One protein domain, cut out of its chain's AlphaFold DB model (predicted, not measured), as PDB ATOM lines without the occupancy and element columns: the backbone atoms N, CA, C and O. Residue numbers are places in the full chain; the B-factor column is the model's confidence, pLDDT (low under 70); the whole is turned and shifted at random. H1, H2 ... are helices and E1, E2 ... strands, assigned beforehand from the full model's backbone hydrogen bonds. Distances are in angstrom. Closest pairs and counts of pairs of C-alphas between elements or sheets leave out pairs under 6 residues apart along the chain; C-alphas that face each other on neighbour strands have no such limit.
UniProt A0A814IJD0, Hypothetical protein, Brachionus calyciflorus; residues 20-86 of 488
ATOM      1  N   HIS A  20      26.098 -38.699 -10.618       93.62
ATOM      2  CA  HIS A  20      26.840 -37.611  -9.983       93.62
ATOM      3  C   HIS A  20      28.083 -37.245 -10.790       93.62
ATOM      4  O   HIS A  20      28.409 -37.906 -11.774       93.62
ATOM      5  N   MET A  21      28.753 -36.171 -10.383       95.88
ATOM      6  CA  MET A  21      29.964 -35.687 -11.032       95.88
ATOM      7  C   MET A  21      31.151 -35.860 -10.090       95.88
ATOM      8  O   MET A  21      31.071 -35.464  -8.929       95.88
ATOM      9  N   VAL A  22      32.251 -36.408 -10.599       95.38
ATOM     10  CA  VAL A  22      33.482 -36.650  -9.833       95.38
ATOM     11  C   VAL A  22      34.639 -35.904 -10.478       95.38
ATOM     12  O   VAL A  22      34.848 -36.005 -11.689       95.38
ATOM     13  N   CYS A  23      35.402 -35.148  -9.690       94.31
ATOM     14  CA  CYS A  23      36.616 -34.503 -10.172       94.31
ATOM     15  C   CYS A  23      37.681 -35.558 -10.484       94.31
ATOM     16  O   CYS A  23      38.111 -36.294  -9.595       94.31
ATOM     17  N   ARG A  24      38.177 -35.571 -11.725       92.31
ATOM     18  CA  ARG A  24      39.225 -36.506 -12.169       92.31
ATOM     19  C   ARG A  24      40.551 -36.355 -11.425       92.31
ATOM     20  O   ARG A  24      41.335 -37.293 -11.408       92.31
ATOM     21  N   SER A  25      40.813 -35.177 -10.856       89.50
ATOM     22  CA  SER A  25      42.095 -34.874 -10.211       89.50
ATOM     23  C   SER A  25      42.149 -35.311  -8.744       89.50
ATOM     24  O   SER A  25      43.166 -35.840  -8.314       89.50
ATOM     25  N   CYS A  26      41.081 -35.091  -7.971       90.62
ATOM     26  CA  CYS A  26      41.103 -35.272  -6.513       90.62
ATOM     27  C   CYS A  26      39.970 -36.157  -5.963       90.62
ATOM     28  O   CYS A  26      39.895 -36.356  -4.755       90.62
ATOM     29  N   GLY A  27      39.068 -36.658  -6.816       90.50
ATOM     30  CA  GLY A  27      37.940 -37.498  -6.400       90.50
ATOM     31  C   GLY A  27      36.764 -36.749  -5.764       90.50
ATOM     32  O   GLY A  27      35.804 -37.391  -5.346       90.50
ATOM     33  N   PHE A  28      36.799 -35.410  -5.717       93.31
ATOM     34  CA  PHE A  28      35.706 -34.596  -5.178       93.31
ATOM     35  C   PHE A  28      34.390 -34.893  -5.904       93.31
ATOM     36  O   PHE A  28      34.281 -34.678  -7.117       93.31
ATOM     37  N   SER A  29      33.410 -35.399  -5.162       94.00
ATOM     38  CA  SER A  29      32.174 -35.981  -5.681       94.00
ATOM     39  C   SER A  29      30.977 -35.111  -5.318       94.00
ATOM     40  O   SER A  29      30.718 -34.824  -4.152       94.00
ATOM     41  N   VAL A  30      30.211 -34.673  -6.316       94.75
ATOM     42  CA  VAL A  30      29.095 -33.737  -6.122       94.75
ATOM     43  C   VAL A  30      27.828 -34.184  -6.835       94.75
ATOM     44  O   VAL A  30      27.867 -34.749  -7.929       94.75
ATOM     45  N   CYS A  31      26.674 -33.888  -6.232       93.19
ATOM     46  CA  CYS A  31      25.386 -34.105  -6.882       93.19
ATOM     47  C   CYS A  31      25.234 -33.224  -8.136       93.19
ATOM     48  O   CYS A  31      25.921 -32.212  -8.309       93.19
ATOM     49  N   ILE A  32      24.283 -33.599  -8.995       91.75
ATOM     50  CA  ILE A  32      24.013 -32.906 -10.262       91.75
ATOM     51  C   ILE A  32      23.666 -31.428 -10.049       91.75
ATOM     52  O   ILE A  32      24.117 -30.583 -10.819       91.75
ATOM     53  N   GLU A  33      22.935 -31.087  -8.987       90.25
ATOM     54  CA  GLU A  33      22.582 -29.697  -8.670       90.25
ATOM     55  C   GLU A  33      23.806 -28.856  -8.297       90.25
ATOM     56  O   GLU A  33      24.017 -27.795  -8.882       90.25
ATOM     57  N   CYS A  34      24.658 -29.341  -7.384       92.75
ATOM     58  CA  CYS A  34      25.886 -28.641  -7.002       92.75
ATOM     59  C   CYS A  34      26.815 -28.451  -8.205       92.75
ATOM     60  O   CYS A  34      27.343 -27.354  -8.400       92.75
ATOM     61  N   PHE A  35      26.982 -29.480  -9.041       94.94
ATOM     62  CA  PHE A  35      27.761 -29.348 -10.271       94.94
ATOM     63  C   PHE A  35      27.141 -28.338 -11.239       94.94
ATOM     64  O   PHE A  35      27.851 -27.490 -11.764       94.94
ATOM     65  N   THR A  36      25.825 -28.382 -11.456       93.44
ATOM     66  CA  THR A  36      25.136 -27.454 -12.367       93.44
ATOM     67  C   THR A  36      25.266 -26.011 -11.886       93.44
ATOM     68  O   THR A  36      25.546 -25.120 -12.688       93.44
ATOM     69  N   PHE A  37      25.117 -25.775 -10.579       92.31
ATOM     70  CA  PHE A  37      25.358 -24.471  -9.966       92.31
ATOM     71  C   PHE A  37      26.795 -24.006 -10.209       92.31
ATOM     72  O   PHE A  37      27.010 -22.876 -10.649       92.31
ATOM     73  N   ARG A  38      27.779 -24.886  -9.987       92.25
ATOM     74  CA  ARG A  38      29.187 -24.584 -10.249       92.25
ATOM     75  C   ARG A  38      29.433 -24.267 -11.718       92.25
ATOM     76  O   ARG A  38      30.071 -23.268 -12.009       92.25
ATOM     77  N   ASN A  39      28.904 -25.073 -12.630       91.94
ATOM     78  CA  ASN A  39      29.084 -24.909 -14.067       91.94
ATOM     79  C   ASN A  39      28.519 -23.573 -14.570       91.94
ATOM     80  O   ASN A  39      29.147 -22.912 -15.387       91.94
ATOM     81  N   LYS A  40      27.368 -23.143 -14.041       92.12
ATOM     82  CA  LYS A  40      26.744 -21.861 -14.405       92.12
ATOM     83  C   LYS A  40      27.464 -20.640 -13.832       92.12
ATOM     84  O   LYS A  40      27.437 -19.587 -14.453       92.12
ATOM     85  N   ASN A  41      28.070 -20.766 -12.651       88.31
ATOM     86  CA  ASN A  41      28.621 -19.629 -11.907       88.31
ATOM     87  C   ASN A  41      30.160 -19.612 -11.861       88.31
ATOM     88  O   ASN A  41      30.746 -18.761 -11.197       88.31
ATOM     89  N   PHE A  42      30.856 -20.546 -12.509       84.69
ATOM     90  CA  PHE A  42      32.311 -20.634 -12.402       84.69
ATOM     91  C   PHE A  42      33.009 -19.365 -12.924       84.69
ATOM     92  O   PHE A  42      32.778 -18.938 -14.051       84.69
ATOM     93  N   SER A  43      33.903 -18.806 -12.107       78.69
ATOM     94  CA  SER A  43      34.834 -17.741 -12.480       78.69
ATOM     95  C   SER A  43      36.243 -18.175 -12.092       78.69
ATOM     96  O   SER A  43      36.462 -18.621 -10.965       78.69
ATOM     97  N   SER A  44      37.196 -18.061 -13.017       67.94
ATOM     98  CA  SER A  44      38.616 -18.342 -12.763       67.94
ATOM     99  C   SER A  44      39.330 -17.204 -12.028       67.94
ATOM    100  O   SER A  44      40.374 -17.434 -11.427       67.94
ATOM    101  N   ASN A  45      38.762 -15.995 -12.055       64.94
ATOM    102  CA  ASN A  45      39.290 -14.813 -11.381       64.94
ATOM    103  C   ASN A  45      38.472 -14.557 -10.114       64.94
ATOM    104  O   ASN A  45      37.481 -13.829 -10.153       64.94
ATOM    105  N   ASP A  46      38.866 -15.178  -9.004       62.28
ATOM    106  CA  ASP A  46      38.260 -14.928  -7.696       62.28
ATOM    107  C   ASP A  46      39.330 -14.747  -6.614       62.28
ATOM    108  O   ASP A  46      39.985 -15.693  -6.183       62.28
ATOM    109  N   ASN A  47      39.463 -13.510  -6.126       59.53
ATOM    110  CA  ASN A  47      40.315 -13.152  -4.990       59.53
ATOM    111  C   ASN A  47      39.592 -13.452  -3.668       59.53
ATOM    112  O   ASN A  47      39.249 -12.542  -2.909       59.53
ATOM    113  N   ASN A  48      39.304 -14.725  -3.402       63.69
ATOM    114  CA  ASN A  48      38.633 -15.107  -2.162       63.69
ATOM    115  C   ASN A  48      39.632 -15.242  -0.997       63.69
ATOM    116  O   ASN A  48      40.701 -15.825  -1.153       63.69
ATOM    117  N   LYS A  49      39.283 -14.728   0.192       58.09
ATOM    118  CA  LYS A  49      40.171 -14.696   1.380       58.09
ATOM    119  C   LYS A  49      40.175 -15.986   2.220       58.09
ATOM    120  O   LYS A  49      40.860 -16.042   3.241       58.09
ATOM    121  N   HIS A  50      39.405 -17.011   1.852       69.88
ATOM    122  CA  HIS A  50      39.348 -18.262   2.616       69.88
ATOM    123  C   HIS A  50      40.535 -19.180   2.294       69.88
ATOM    124  O   HIS A  50      40.794 -19.500   1.141       69.88
ATOM    125  N   LYS A  51      41.234 -19.647   3.337       75.81
ATOM    126  CA  LYS A  51      42.491 -20.412   3.220       75.81
ATOM    127  C   LYS A  51      42.351 -21.753   2.482       75.81
ATOM    128  O   LYS A  51      43.293 -22.190   1.828       75.81
ATOM    129  N   ASP A  52      41.186 -22.397   2.589       82.88
ATOM    130  CA  ASP A  52      40.974 -23.775   2.115       82.88
ATOM    131  C   ASP A  52      39.742 -23.955   1.213       82.88
ATOM    132  O   ASP A  52      39.492 -25.062   0.734       82.88
ATOM    133  N   LYS A  53      38.977 -22.886   0.962       86.56
ATOM    134  CA  LYS A  53      37.746 -22.923   0.165       86.56
ATOM    135  C   LYS A  53      37.635 -21.720  -0.760       86.56
ATOM    136  O   LYS A  53      38.055 -20.620  -0.408       86.56
ATOM    137  N   ASP A  54      36.990 -21.912  -1.901       86.19
ATOM    138  CA  ASP A  54      36.656 -20.815  -2.803       86.19
ATOM    139  C   ASP A  54      35.373 -20.072  -2.399       86.19
ATOM    140  O   ASP A  54      34.766 -20.359  -1.365       86.19
ATOM    141  N   ARG A  55      34.969 -19.067  -3.191       84.38
ATOM    142  CA  ARG A  55      33.831 -18.195  -2.850       84.38
ATOM    143  C   ARG A  55      32.485 -18.910  -2.804       84.38
ATOM    144  O   ARG A  55      31.531 -18.392  -2.238       84.38
ATOM    145  N   TYR A  56      32.411 -20.095  -3.400       85.25
ATOM    146  CA  TYR A  56      31.230 -20.949  -3.394       85.25
ATOM    147  C   TYR A  56      31.289 -21.988  -2.276       85.25
ATOM    148  O   TYR A  56      30.476 -22.911  -2.244       85.25
ATOM    149  N   MET A  57      32.249 -21.844  -1.357       86.19
ATOM    150  CA  MET A  57      32.515 -22.752  -0.245       86.19
ATOM    151  C   MET A  57      32.959 -24.152  -0.679       86.19
ATOM    152  O   MET A  57      32.937 -25.070   0.145       86.19
ATOM    153  N   TRP A  58      33.395 -24.320  -1.932       90.06
ATOM    154  CA  TRP A  58      33.983 -25.574  -2.394       90.06
ATOM    155  C   TRP A  58      35.430 -25.662  -1.909       90.06
ATOM    156  O   TRP A  58      36.148 -24.663  -1.987       90.06
ATOM    157  N   PRO A  59      35.893 -26.829  -1.432       89.75
ATOM    158  CA  PRO A  59      37.307 -27.020  -1.146       89.75
ATOM    159  C   PRO A  59      38.134 -26.857  -2.426       89.75
ATOM    160  O   PRO A  59      37.676 -27.177  -3.530       89.75
ATOM    161  N   TYR A  60      39.364 -26.369  -2.284       89.38
ATOM    162  CA  TYR A  60      40.298 -26.337  -3.406       89.38
ATOM    163  C   TYR A  60      40.657 -27.758  -3.863       89.38
ATOM    164  O   TYR A  60      40.840 -28.666  -3.054       89.38
ATOM    165  N   CYS A  61      40.769 -27.937  -5.176       88.81
ATOM    166  CA  CYS A  61      41.253 -29.156  -5.800       88.81
ATOM    167  C   CYS A  61      42.746 -29.312  -5.513       88.81
ATOM    168  O   CYS A  61      43.532 -28.427  -5.849       88.81
ATOM    169  N   GLY A  62      43.133 -30.433  -4.905       86.38
ATOM    170  CA  GLY A  62      44.533 -30.821  -4.788       86.38
ATOM    171  C   GLY A  62      44.980 -31.517  -6.066       86.38
ATOM    172  O   GLY A  62      44.684 -32.696  -6.244       86.38
ATOM    173  N   LYS A  63      45.677 -30.803  -6.952       83.50
ATOM    174  CA  LYS A  63      46.239 -31.383  -8.179       83.50
ATOM    175  C   LYS A  63      47.740 -31.575  -7.990       83.50
ATOM    176  O   LYS A  63      48.446 -30.627  -7.645       83.50
ATOM    177  N   TYR A  64      48.211 -32.807  -8.164       81.50
ATOM    178  CA  TYR A  64      49.642 -33.086  -8.152       81.50
ATOM    179  C   TYR A  64      50.278 -32.447  -9.385       81.50
ATOM    180  O   TYR A  64      49.851 -32.719 -10.507       81.50
ATOM    181  N   ASP A  65      51.257 -31.581  -9.155       79.75
ATOM    182  CA  ASP A  65      52.070 -30.973 -10.195       79.75
ATOM    183  C   ASP A  65      53.388 -31.762 -10.317       79.75
ATOM    184  O   ASP A  65      54.199 -31.733  -9.384       79.75
ATOM    185  N   PRO A  66      53.601 -32.494 -11.429       78.38
ATOM    186  CA  PRO A  66      54.813 -33.278 -11.642       78.38
ATOM    187  C   PRO A  66      56.086 -32.433 -11.672       78.38
ATOM    188  O   PRO A  66      57.128 -32.913 -11.225       78.38
ATOM    189  N   ASP A  67      56.001 -31.189 -12.153       83.31
ATOM    190  CA  ASP A  67      57.164 -30.329 -12.375       83.31
ATOM    191  C   ASP A  67      57.675 -29.743 -11.056       83.31
ATOM    192  O   ASP A  67      58.878 -29.704 -10.798       83.31
ATOM    193  N   SER A  68      56.758 -29.328 -10.177       81.81
ATOM    194  CA  SER A  68      57.106 -28.802  -8.852       81.81
ATOM    195  C   SER A  68      57.137 -29.858  -7.740       81.81
ATOM    196  O   SER A  68      57.496 -29.526  -6.606       81.81
ATOM    197  N   GLN A  69      56.757 -31.108  -8.040       79.94
ATOM    198  CA  GLN A  69      56.587 -32.219  -7.087       79.94
ATOM    199  C   GLN A  69      55.717 -31.858  -5.869       79.94
ATOM    200  O   GLN A  69      55.921 -32.352  -4.756       79.94
ATOM    201  N   LYS A  70      54.745 -30.959  -6.050       82.81
ATOM    202  CA  LYS A  70      53.879 -30.452  -4.977       82.81
ATOM    203  C   LYS A  70      52.413 -30.542  -5.364       82.81
ATOM    204  O   LYS A  70      52.040 -30.520  -6.532       82.81
ATOM    205  N   ILE A  71      51.554 -30.618  -4.350       80.56
ATOM    206  CA  ILE A  71      50.110 -30.490  -4.544       80.56
ATOM    207  C   ILE A  71      49.781 -29.003  -4.640       80.56
ATOM    208  O   ILE A  71      49.950 -28.251  -3.678       80.56
ATOM    209  N   THR A  72      49.286 -28.588  -5.799       81.81
ATOM    210  CA  THR A  72      48.749 -27.243  -6.005       81.81
ATOM    211  C   THR A  72      47.280 -27.213  -5.590       81.81
ATOM    212  O   THR A  72      46.526 -28.153  -5.847       81.81
ATOM    213  N   LYS A  73      46.873 -26.137  -4.906       84.56
ATOM    214  CA  LYS A  73      45.472 -25.878  -4.556       84.56
ATOM    215  C   LYS A  73      44.861 -25.000  -5.641       84.56
ATOM    216  O   LYS A  73      45.136 -23.805  -5.692       84.56
ATOM    217  N   LEU A  74      44.052 -25.600  -6.507       86.00
ATOM    218  CA  LEU A  74      43.401 -24.919  -7.626       86.00
ATOM    219  C   LEU A  74      41.883 -24.934  -7.469       86.00
ATOM    220  O   LEU A  74      41.318 -25.749  -6.741       86.00
ATOM    221  N   HIS A  75      41.188 -24.043  -8.169       88.25
ATOM    222  CA  HIS A  75      39.734 -24.119  -8.237       88.25
ATOM    223  C   HIS A  75      39.294 -25.377  -8.991       88.25
ATOM    224  O   HIS A  75      39.882 -25.763  -9.999       88.25
ATOM    225  N   HIS A  76      38.202 -25.986  -8.538       90.31
ATOM    226  CA  HIS A  76      37.509 -27.013  -9.307       90.31
ATOM    227  C   HIS A  76      36.929 -26.399 -10.593       90.31
ATOM    228  O   HIS A  76      36.025 -25.557 -10.523       90.31
ATOM    229  N   ILE A  77      37.459 -26.812 -11.748       90.62
ATOM    230  CA  ILE A  77      37.012 -26.393 -13.085       90.62
ATOM    231  C   ILE A  77      35.955 -27.396 -13.573       90.62
ATOM    232  O   ILE A  77      36.233 -28.596 -13.537       90.62
ATOM    233  N   PRO A  78      34.773 -26.960 -14.055       91.94
ATOM    234  CA  PRO A  78      33.705 -27.870 -14.484       91.94
ATOM    235  C   PRO A  78      34.146 -28.937 -15.496       91.94
ATOM    236  O   PRO A  78      33.755 -30.095 -15.372       91.94
ATOM    237  N   ASN A  79      35.030 -28.581 -16.433       92.88
ATOM    238  CA  ASN A  79      35.551 -29.502 -17.447       92.88
ATOM    239  C   ASN A  79      36.371 -30.662 -16.865       92.88
ATOM    240  O   ASN A  79      36.507 -31.687 -17.523       92.88
ATOM    241  N   GLU A  80      36.899 -30.555 -15.644       92.00
ATOM    242  CA  GLU A  80      37.682 -31.622 -15.005       92.00
ATOM    243  C   GLU A  80      36.796 -32.700 -14.358       92.00
ATOM    244  O   GLU A  80      37.309 -33.721 -13.895       92.00
ATOM    245  N   PHE A  81      35.476 -32.510 -14.329       95.31
ATOM    246  CA  PHE A  81      34.544 -33.490 -13.782       95.31
ATOM    247  C   PHE A  81      34.115 -34.510 -14.833       95.31
ATOM    248  O   PHE A  81      33.972 -34.198 -16.013       95.31
ATOM    249  N   ILE A  82      33.873 -35.736 -14.382       95.50
ATOM    250  CA  ILE A  82      33.265 -36.809 -15.171       95.50
ATOM    251  C   ILE A  82      31.947 -37.233 -14.546       95.50
ATOM    252  O   ILE A  82      31.803 -37.228 -13.324       95.50
ATOM    253  N   TYR A  83      30.994 -37.609 -15.394       94.06
ATOM    254  CA  TYR A  83      29.740 -38.193 -14.946       94.06
ATOM    255  C   TYR A  83      29.956 -39.654 -14.553       94.06
ATOM    256  O   TYR A  83      30.510 -40.438 -15.324       94.06
ATOM    257  N   VAL A  84      29.495 -40.014 -13.361       91.56
ATOM    258  CA  VAL A  84      29.534 -41.373 -12.825       91.56
ATOM    259  C   VAL A  84      28.111 -41.808 -12.504       91.56
ATOM    260  O   VAL A  84      27.319 -41.046 -11.946       91.56
ATOM    261  N   GLN A  85      27.789 -43.052 -12.861       87.50
ATOM    262  CA  GLN A  85      26.464 -43.637 -12.704       87.50
ATOM    263  C   GLN A  85      26.555 -45.017 -12.044       87.50
ATOM    264  O   GLN A  85      27.296 -45.878 -12.514       87.50
ATOM    265  N   PHE A  86      25.773 -45.246 -10.985       82.94
ATOM    266  CA  PHE A  86      25.740 -46.538 -10.283       82.94
ATOM    267  C   PHE A  86      24.799 -47.564 -10.919       82.94
ATOM    268  O   PHE A  86      25.056 -48.766 -10.864       82.94
TER     269      PHE A  86
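Overview. This is residues 20 to 86 of the 488 residues of the protein "Hypothetical protein" of Brachionus calyciflorus (UniProt A0A814IJD0). A small antiparallel sheet of three short strands, E2, E1 and E5, makes one end of this domain, and helix H1 rises from one face of it; towards the other end of the longest axis lies a separate two-strand hairpin, E3 and E4. A long stretch with no named element, residues 42 to 60, runs from the helix to the hairpin, and a shorter link brings the chain back to E5. The printed part has 67 residues, with one named helix and five named strands in the order E1, E2, H1, E3, E4, E5, and the three-strand sheet runs E2, E1, E5. The class is mixed, helices and strands, though under half of the residues are in named elements. The whole is compact, with a radius of gyration of the C-alphas of 12.3 A, and spans 35 by 25 by 16 A.

Arrangement. Start with the inner strand of the larger sheet, E1, residues 20 to 23. On one side of it find the edge strand E5, residues 81 to 85, antiparallel at 142 degrees; N 22 and O 82 are 2.9 A apart and N 84 and O 20 are 2.9 A apart, both within hydrogen-bond range. On the other side is the edge strand E2, residues 29 to 31, antiparallel to E1 at 149 degrees and forming a hairpin with it; look for N 30 and O 21 at 2.9 A, within hydrogen-bond range. Now turn to H1, residues 32 to 41, which is on this sheet at a height over the sheet of 10.5 A. It stands up from the sheet, its line rising 44 degrees out of the local plane. It is over E1 and not over E2, but only just: dropped onto the local plane, 8 of its 10 C-alphas fall on E1 and 2 on E2. The closest C-alphas of E1 and H1 are those of His 20 and Ile 32, 5.5 A apart. In H1 every O i to N i+4 pair is within hydrogen-bond range. Moving outward, find the hairpin of E3, residues 61 to 65, and E4, residues 70 to 74, antiparallel at 142 degrees; N 61 and O 74 are 2.7 A apart and N 72 and O 63 are 2.9 A apart, both within hydrogen-bond range. E3 is apart from E1, but only just, at 8.3 A between their closest C-alphas. E4 is apart from H1 and from E5.

Along the chain. Find C-alpha 20 at (26.840, -37.611, -9.983); from there E1 runs 10.3 A to C-alpha 23. E2 is the shortest strand, 7.1 A from C-alpha 29 to C-alpha 31. H1 follows at once, from C-alpha 32 at (24.013, -32.906, -10.262) over 14.1 A to C-alpha 41. E3 runs 11.8 A from Cys 61 to Asp 65, and E4 runs 12.1 A from Lys 70 to Leu 74. E5 runs 13.0 A from Phe 81 and ends at C-alpha 85, at (26.464, -43.637, -12.704).

Size, cuts and confidence. The two C-alphas farthest apart are those of Lys 49 and Phe 86, at 36.9 A, while the first and last printed C-alphas, of His 20 and Phe 86, are 9.0 A apart. The printed part has no cut. The link from H1 to E3 is long, with 19 residues; the link from E4 to E5 is short, with 6. The links from E1 to E2, from E2 to H1 and from E3 to E4 are tight. The mean pLDDT of the printed part is 85.9, and if you look within the long link you will find the model's low confidence, under 70, at residues 44 to 50.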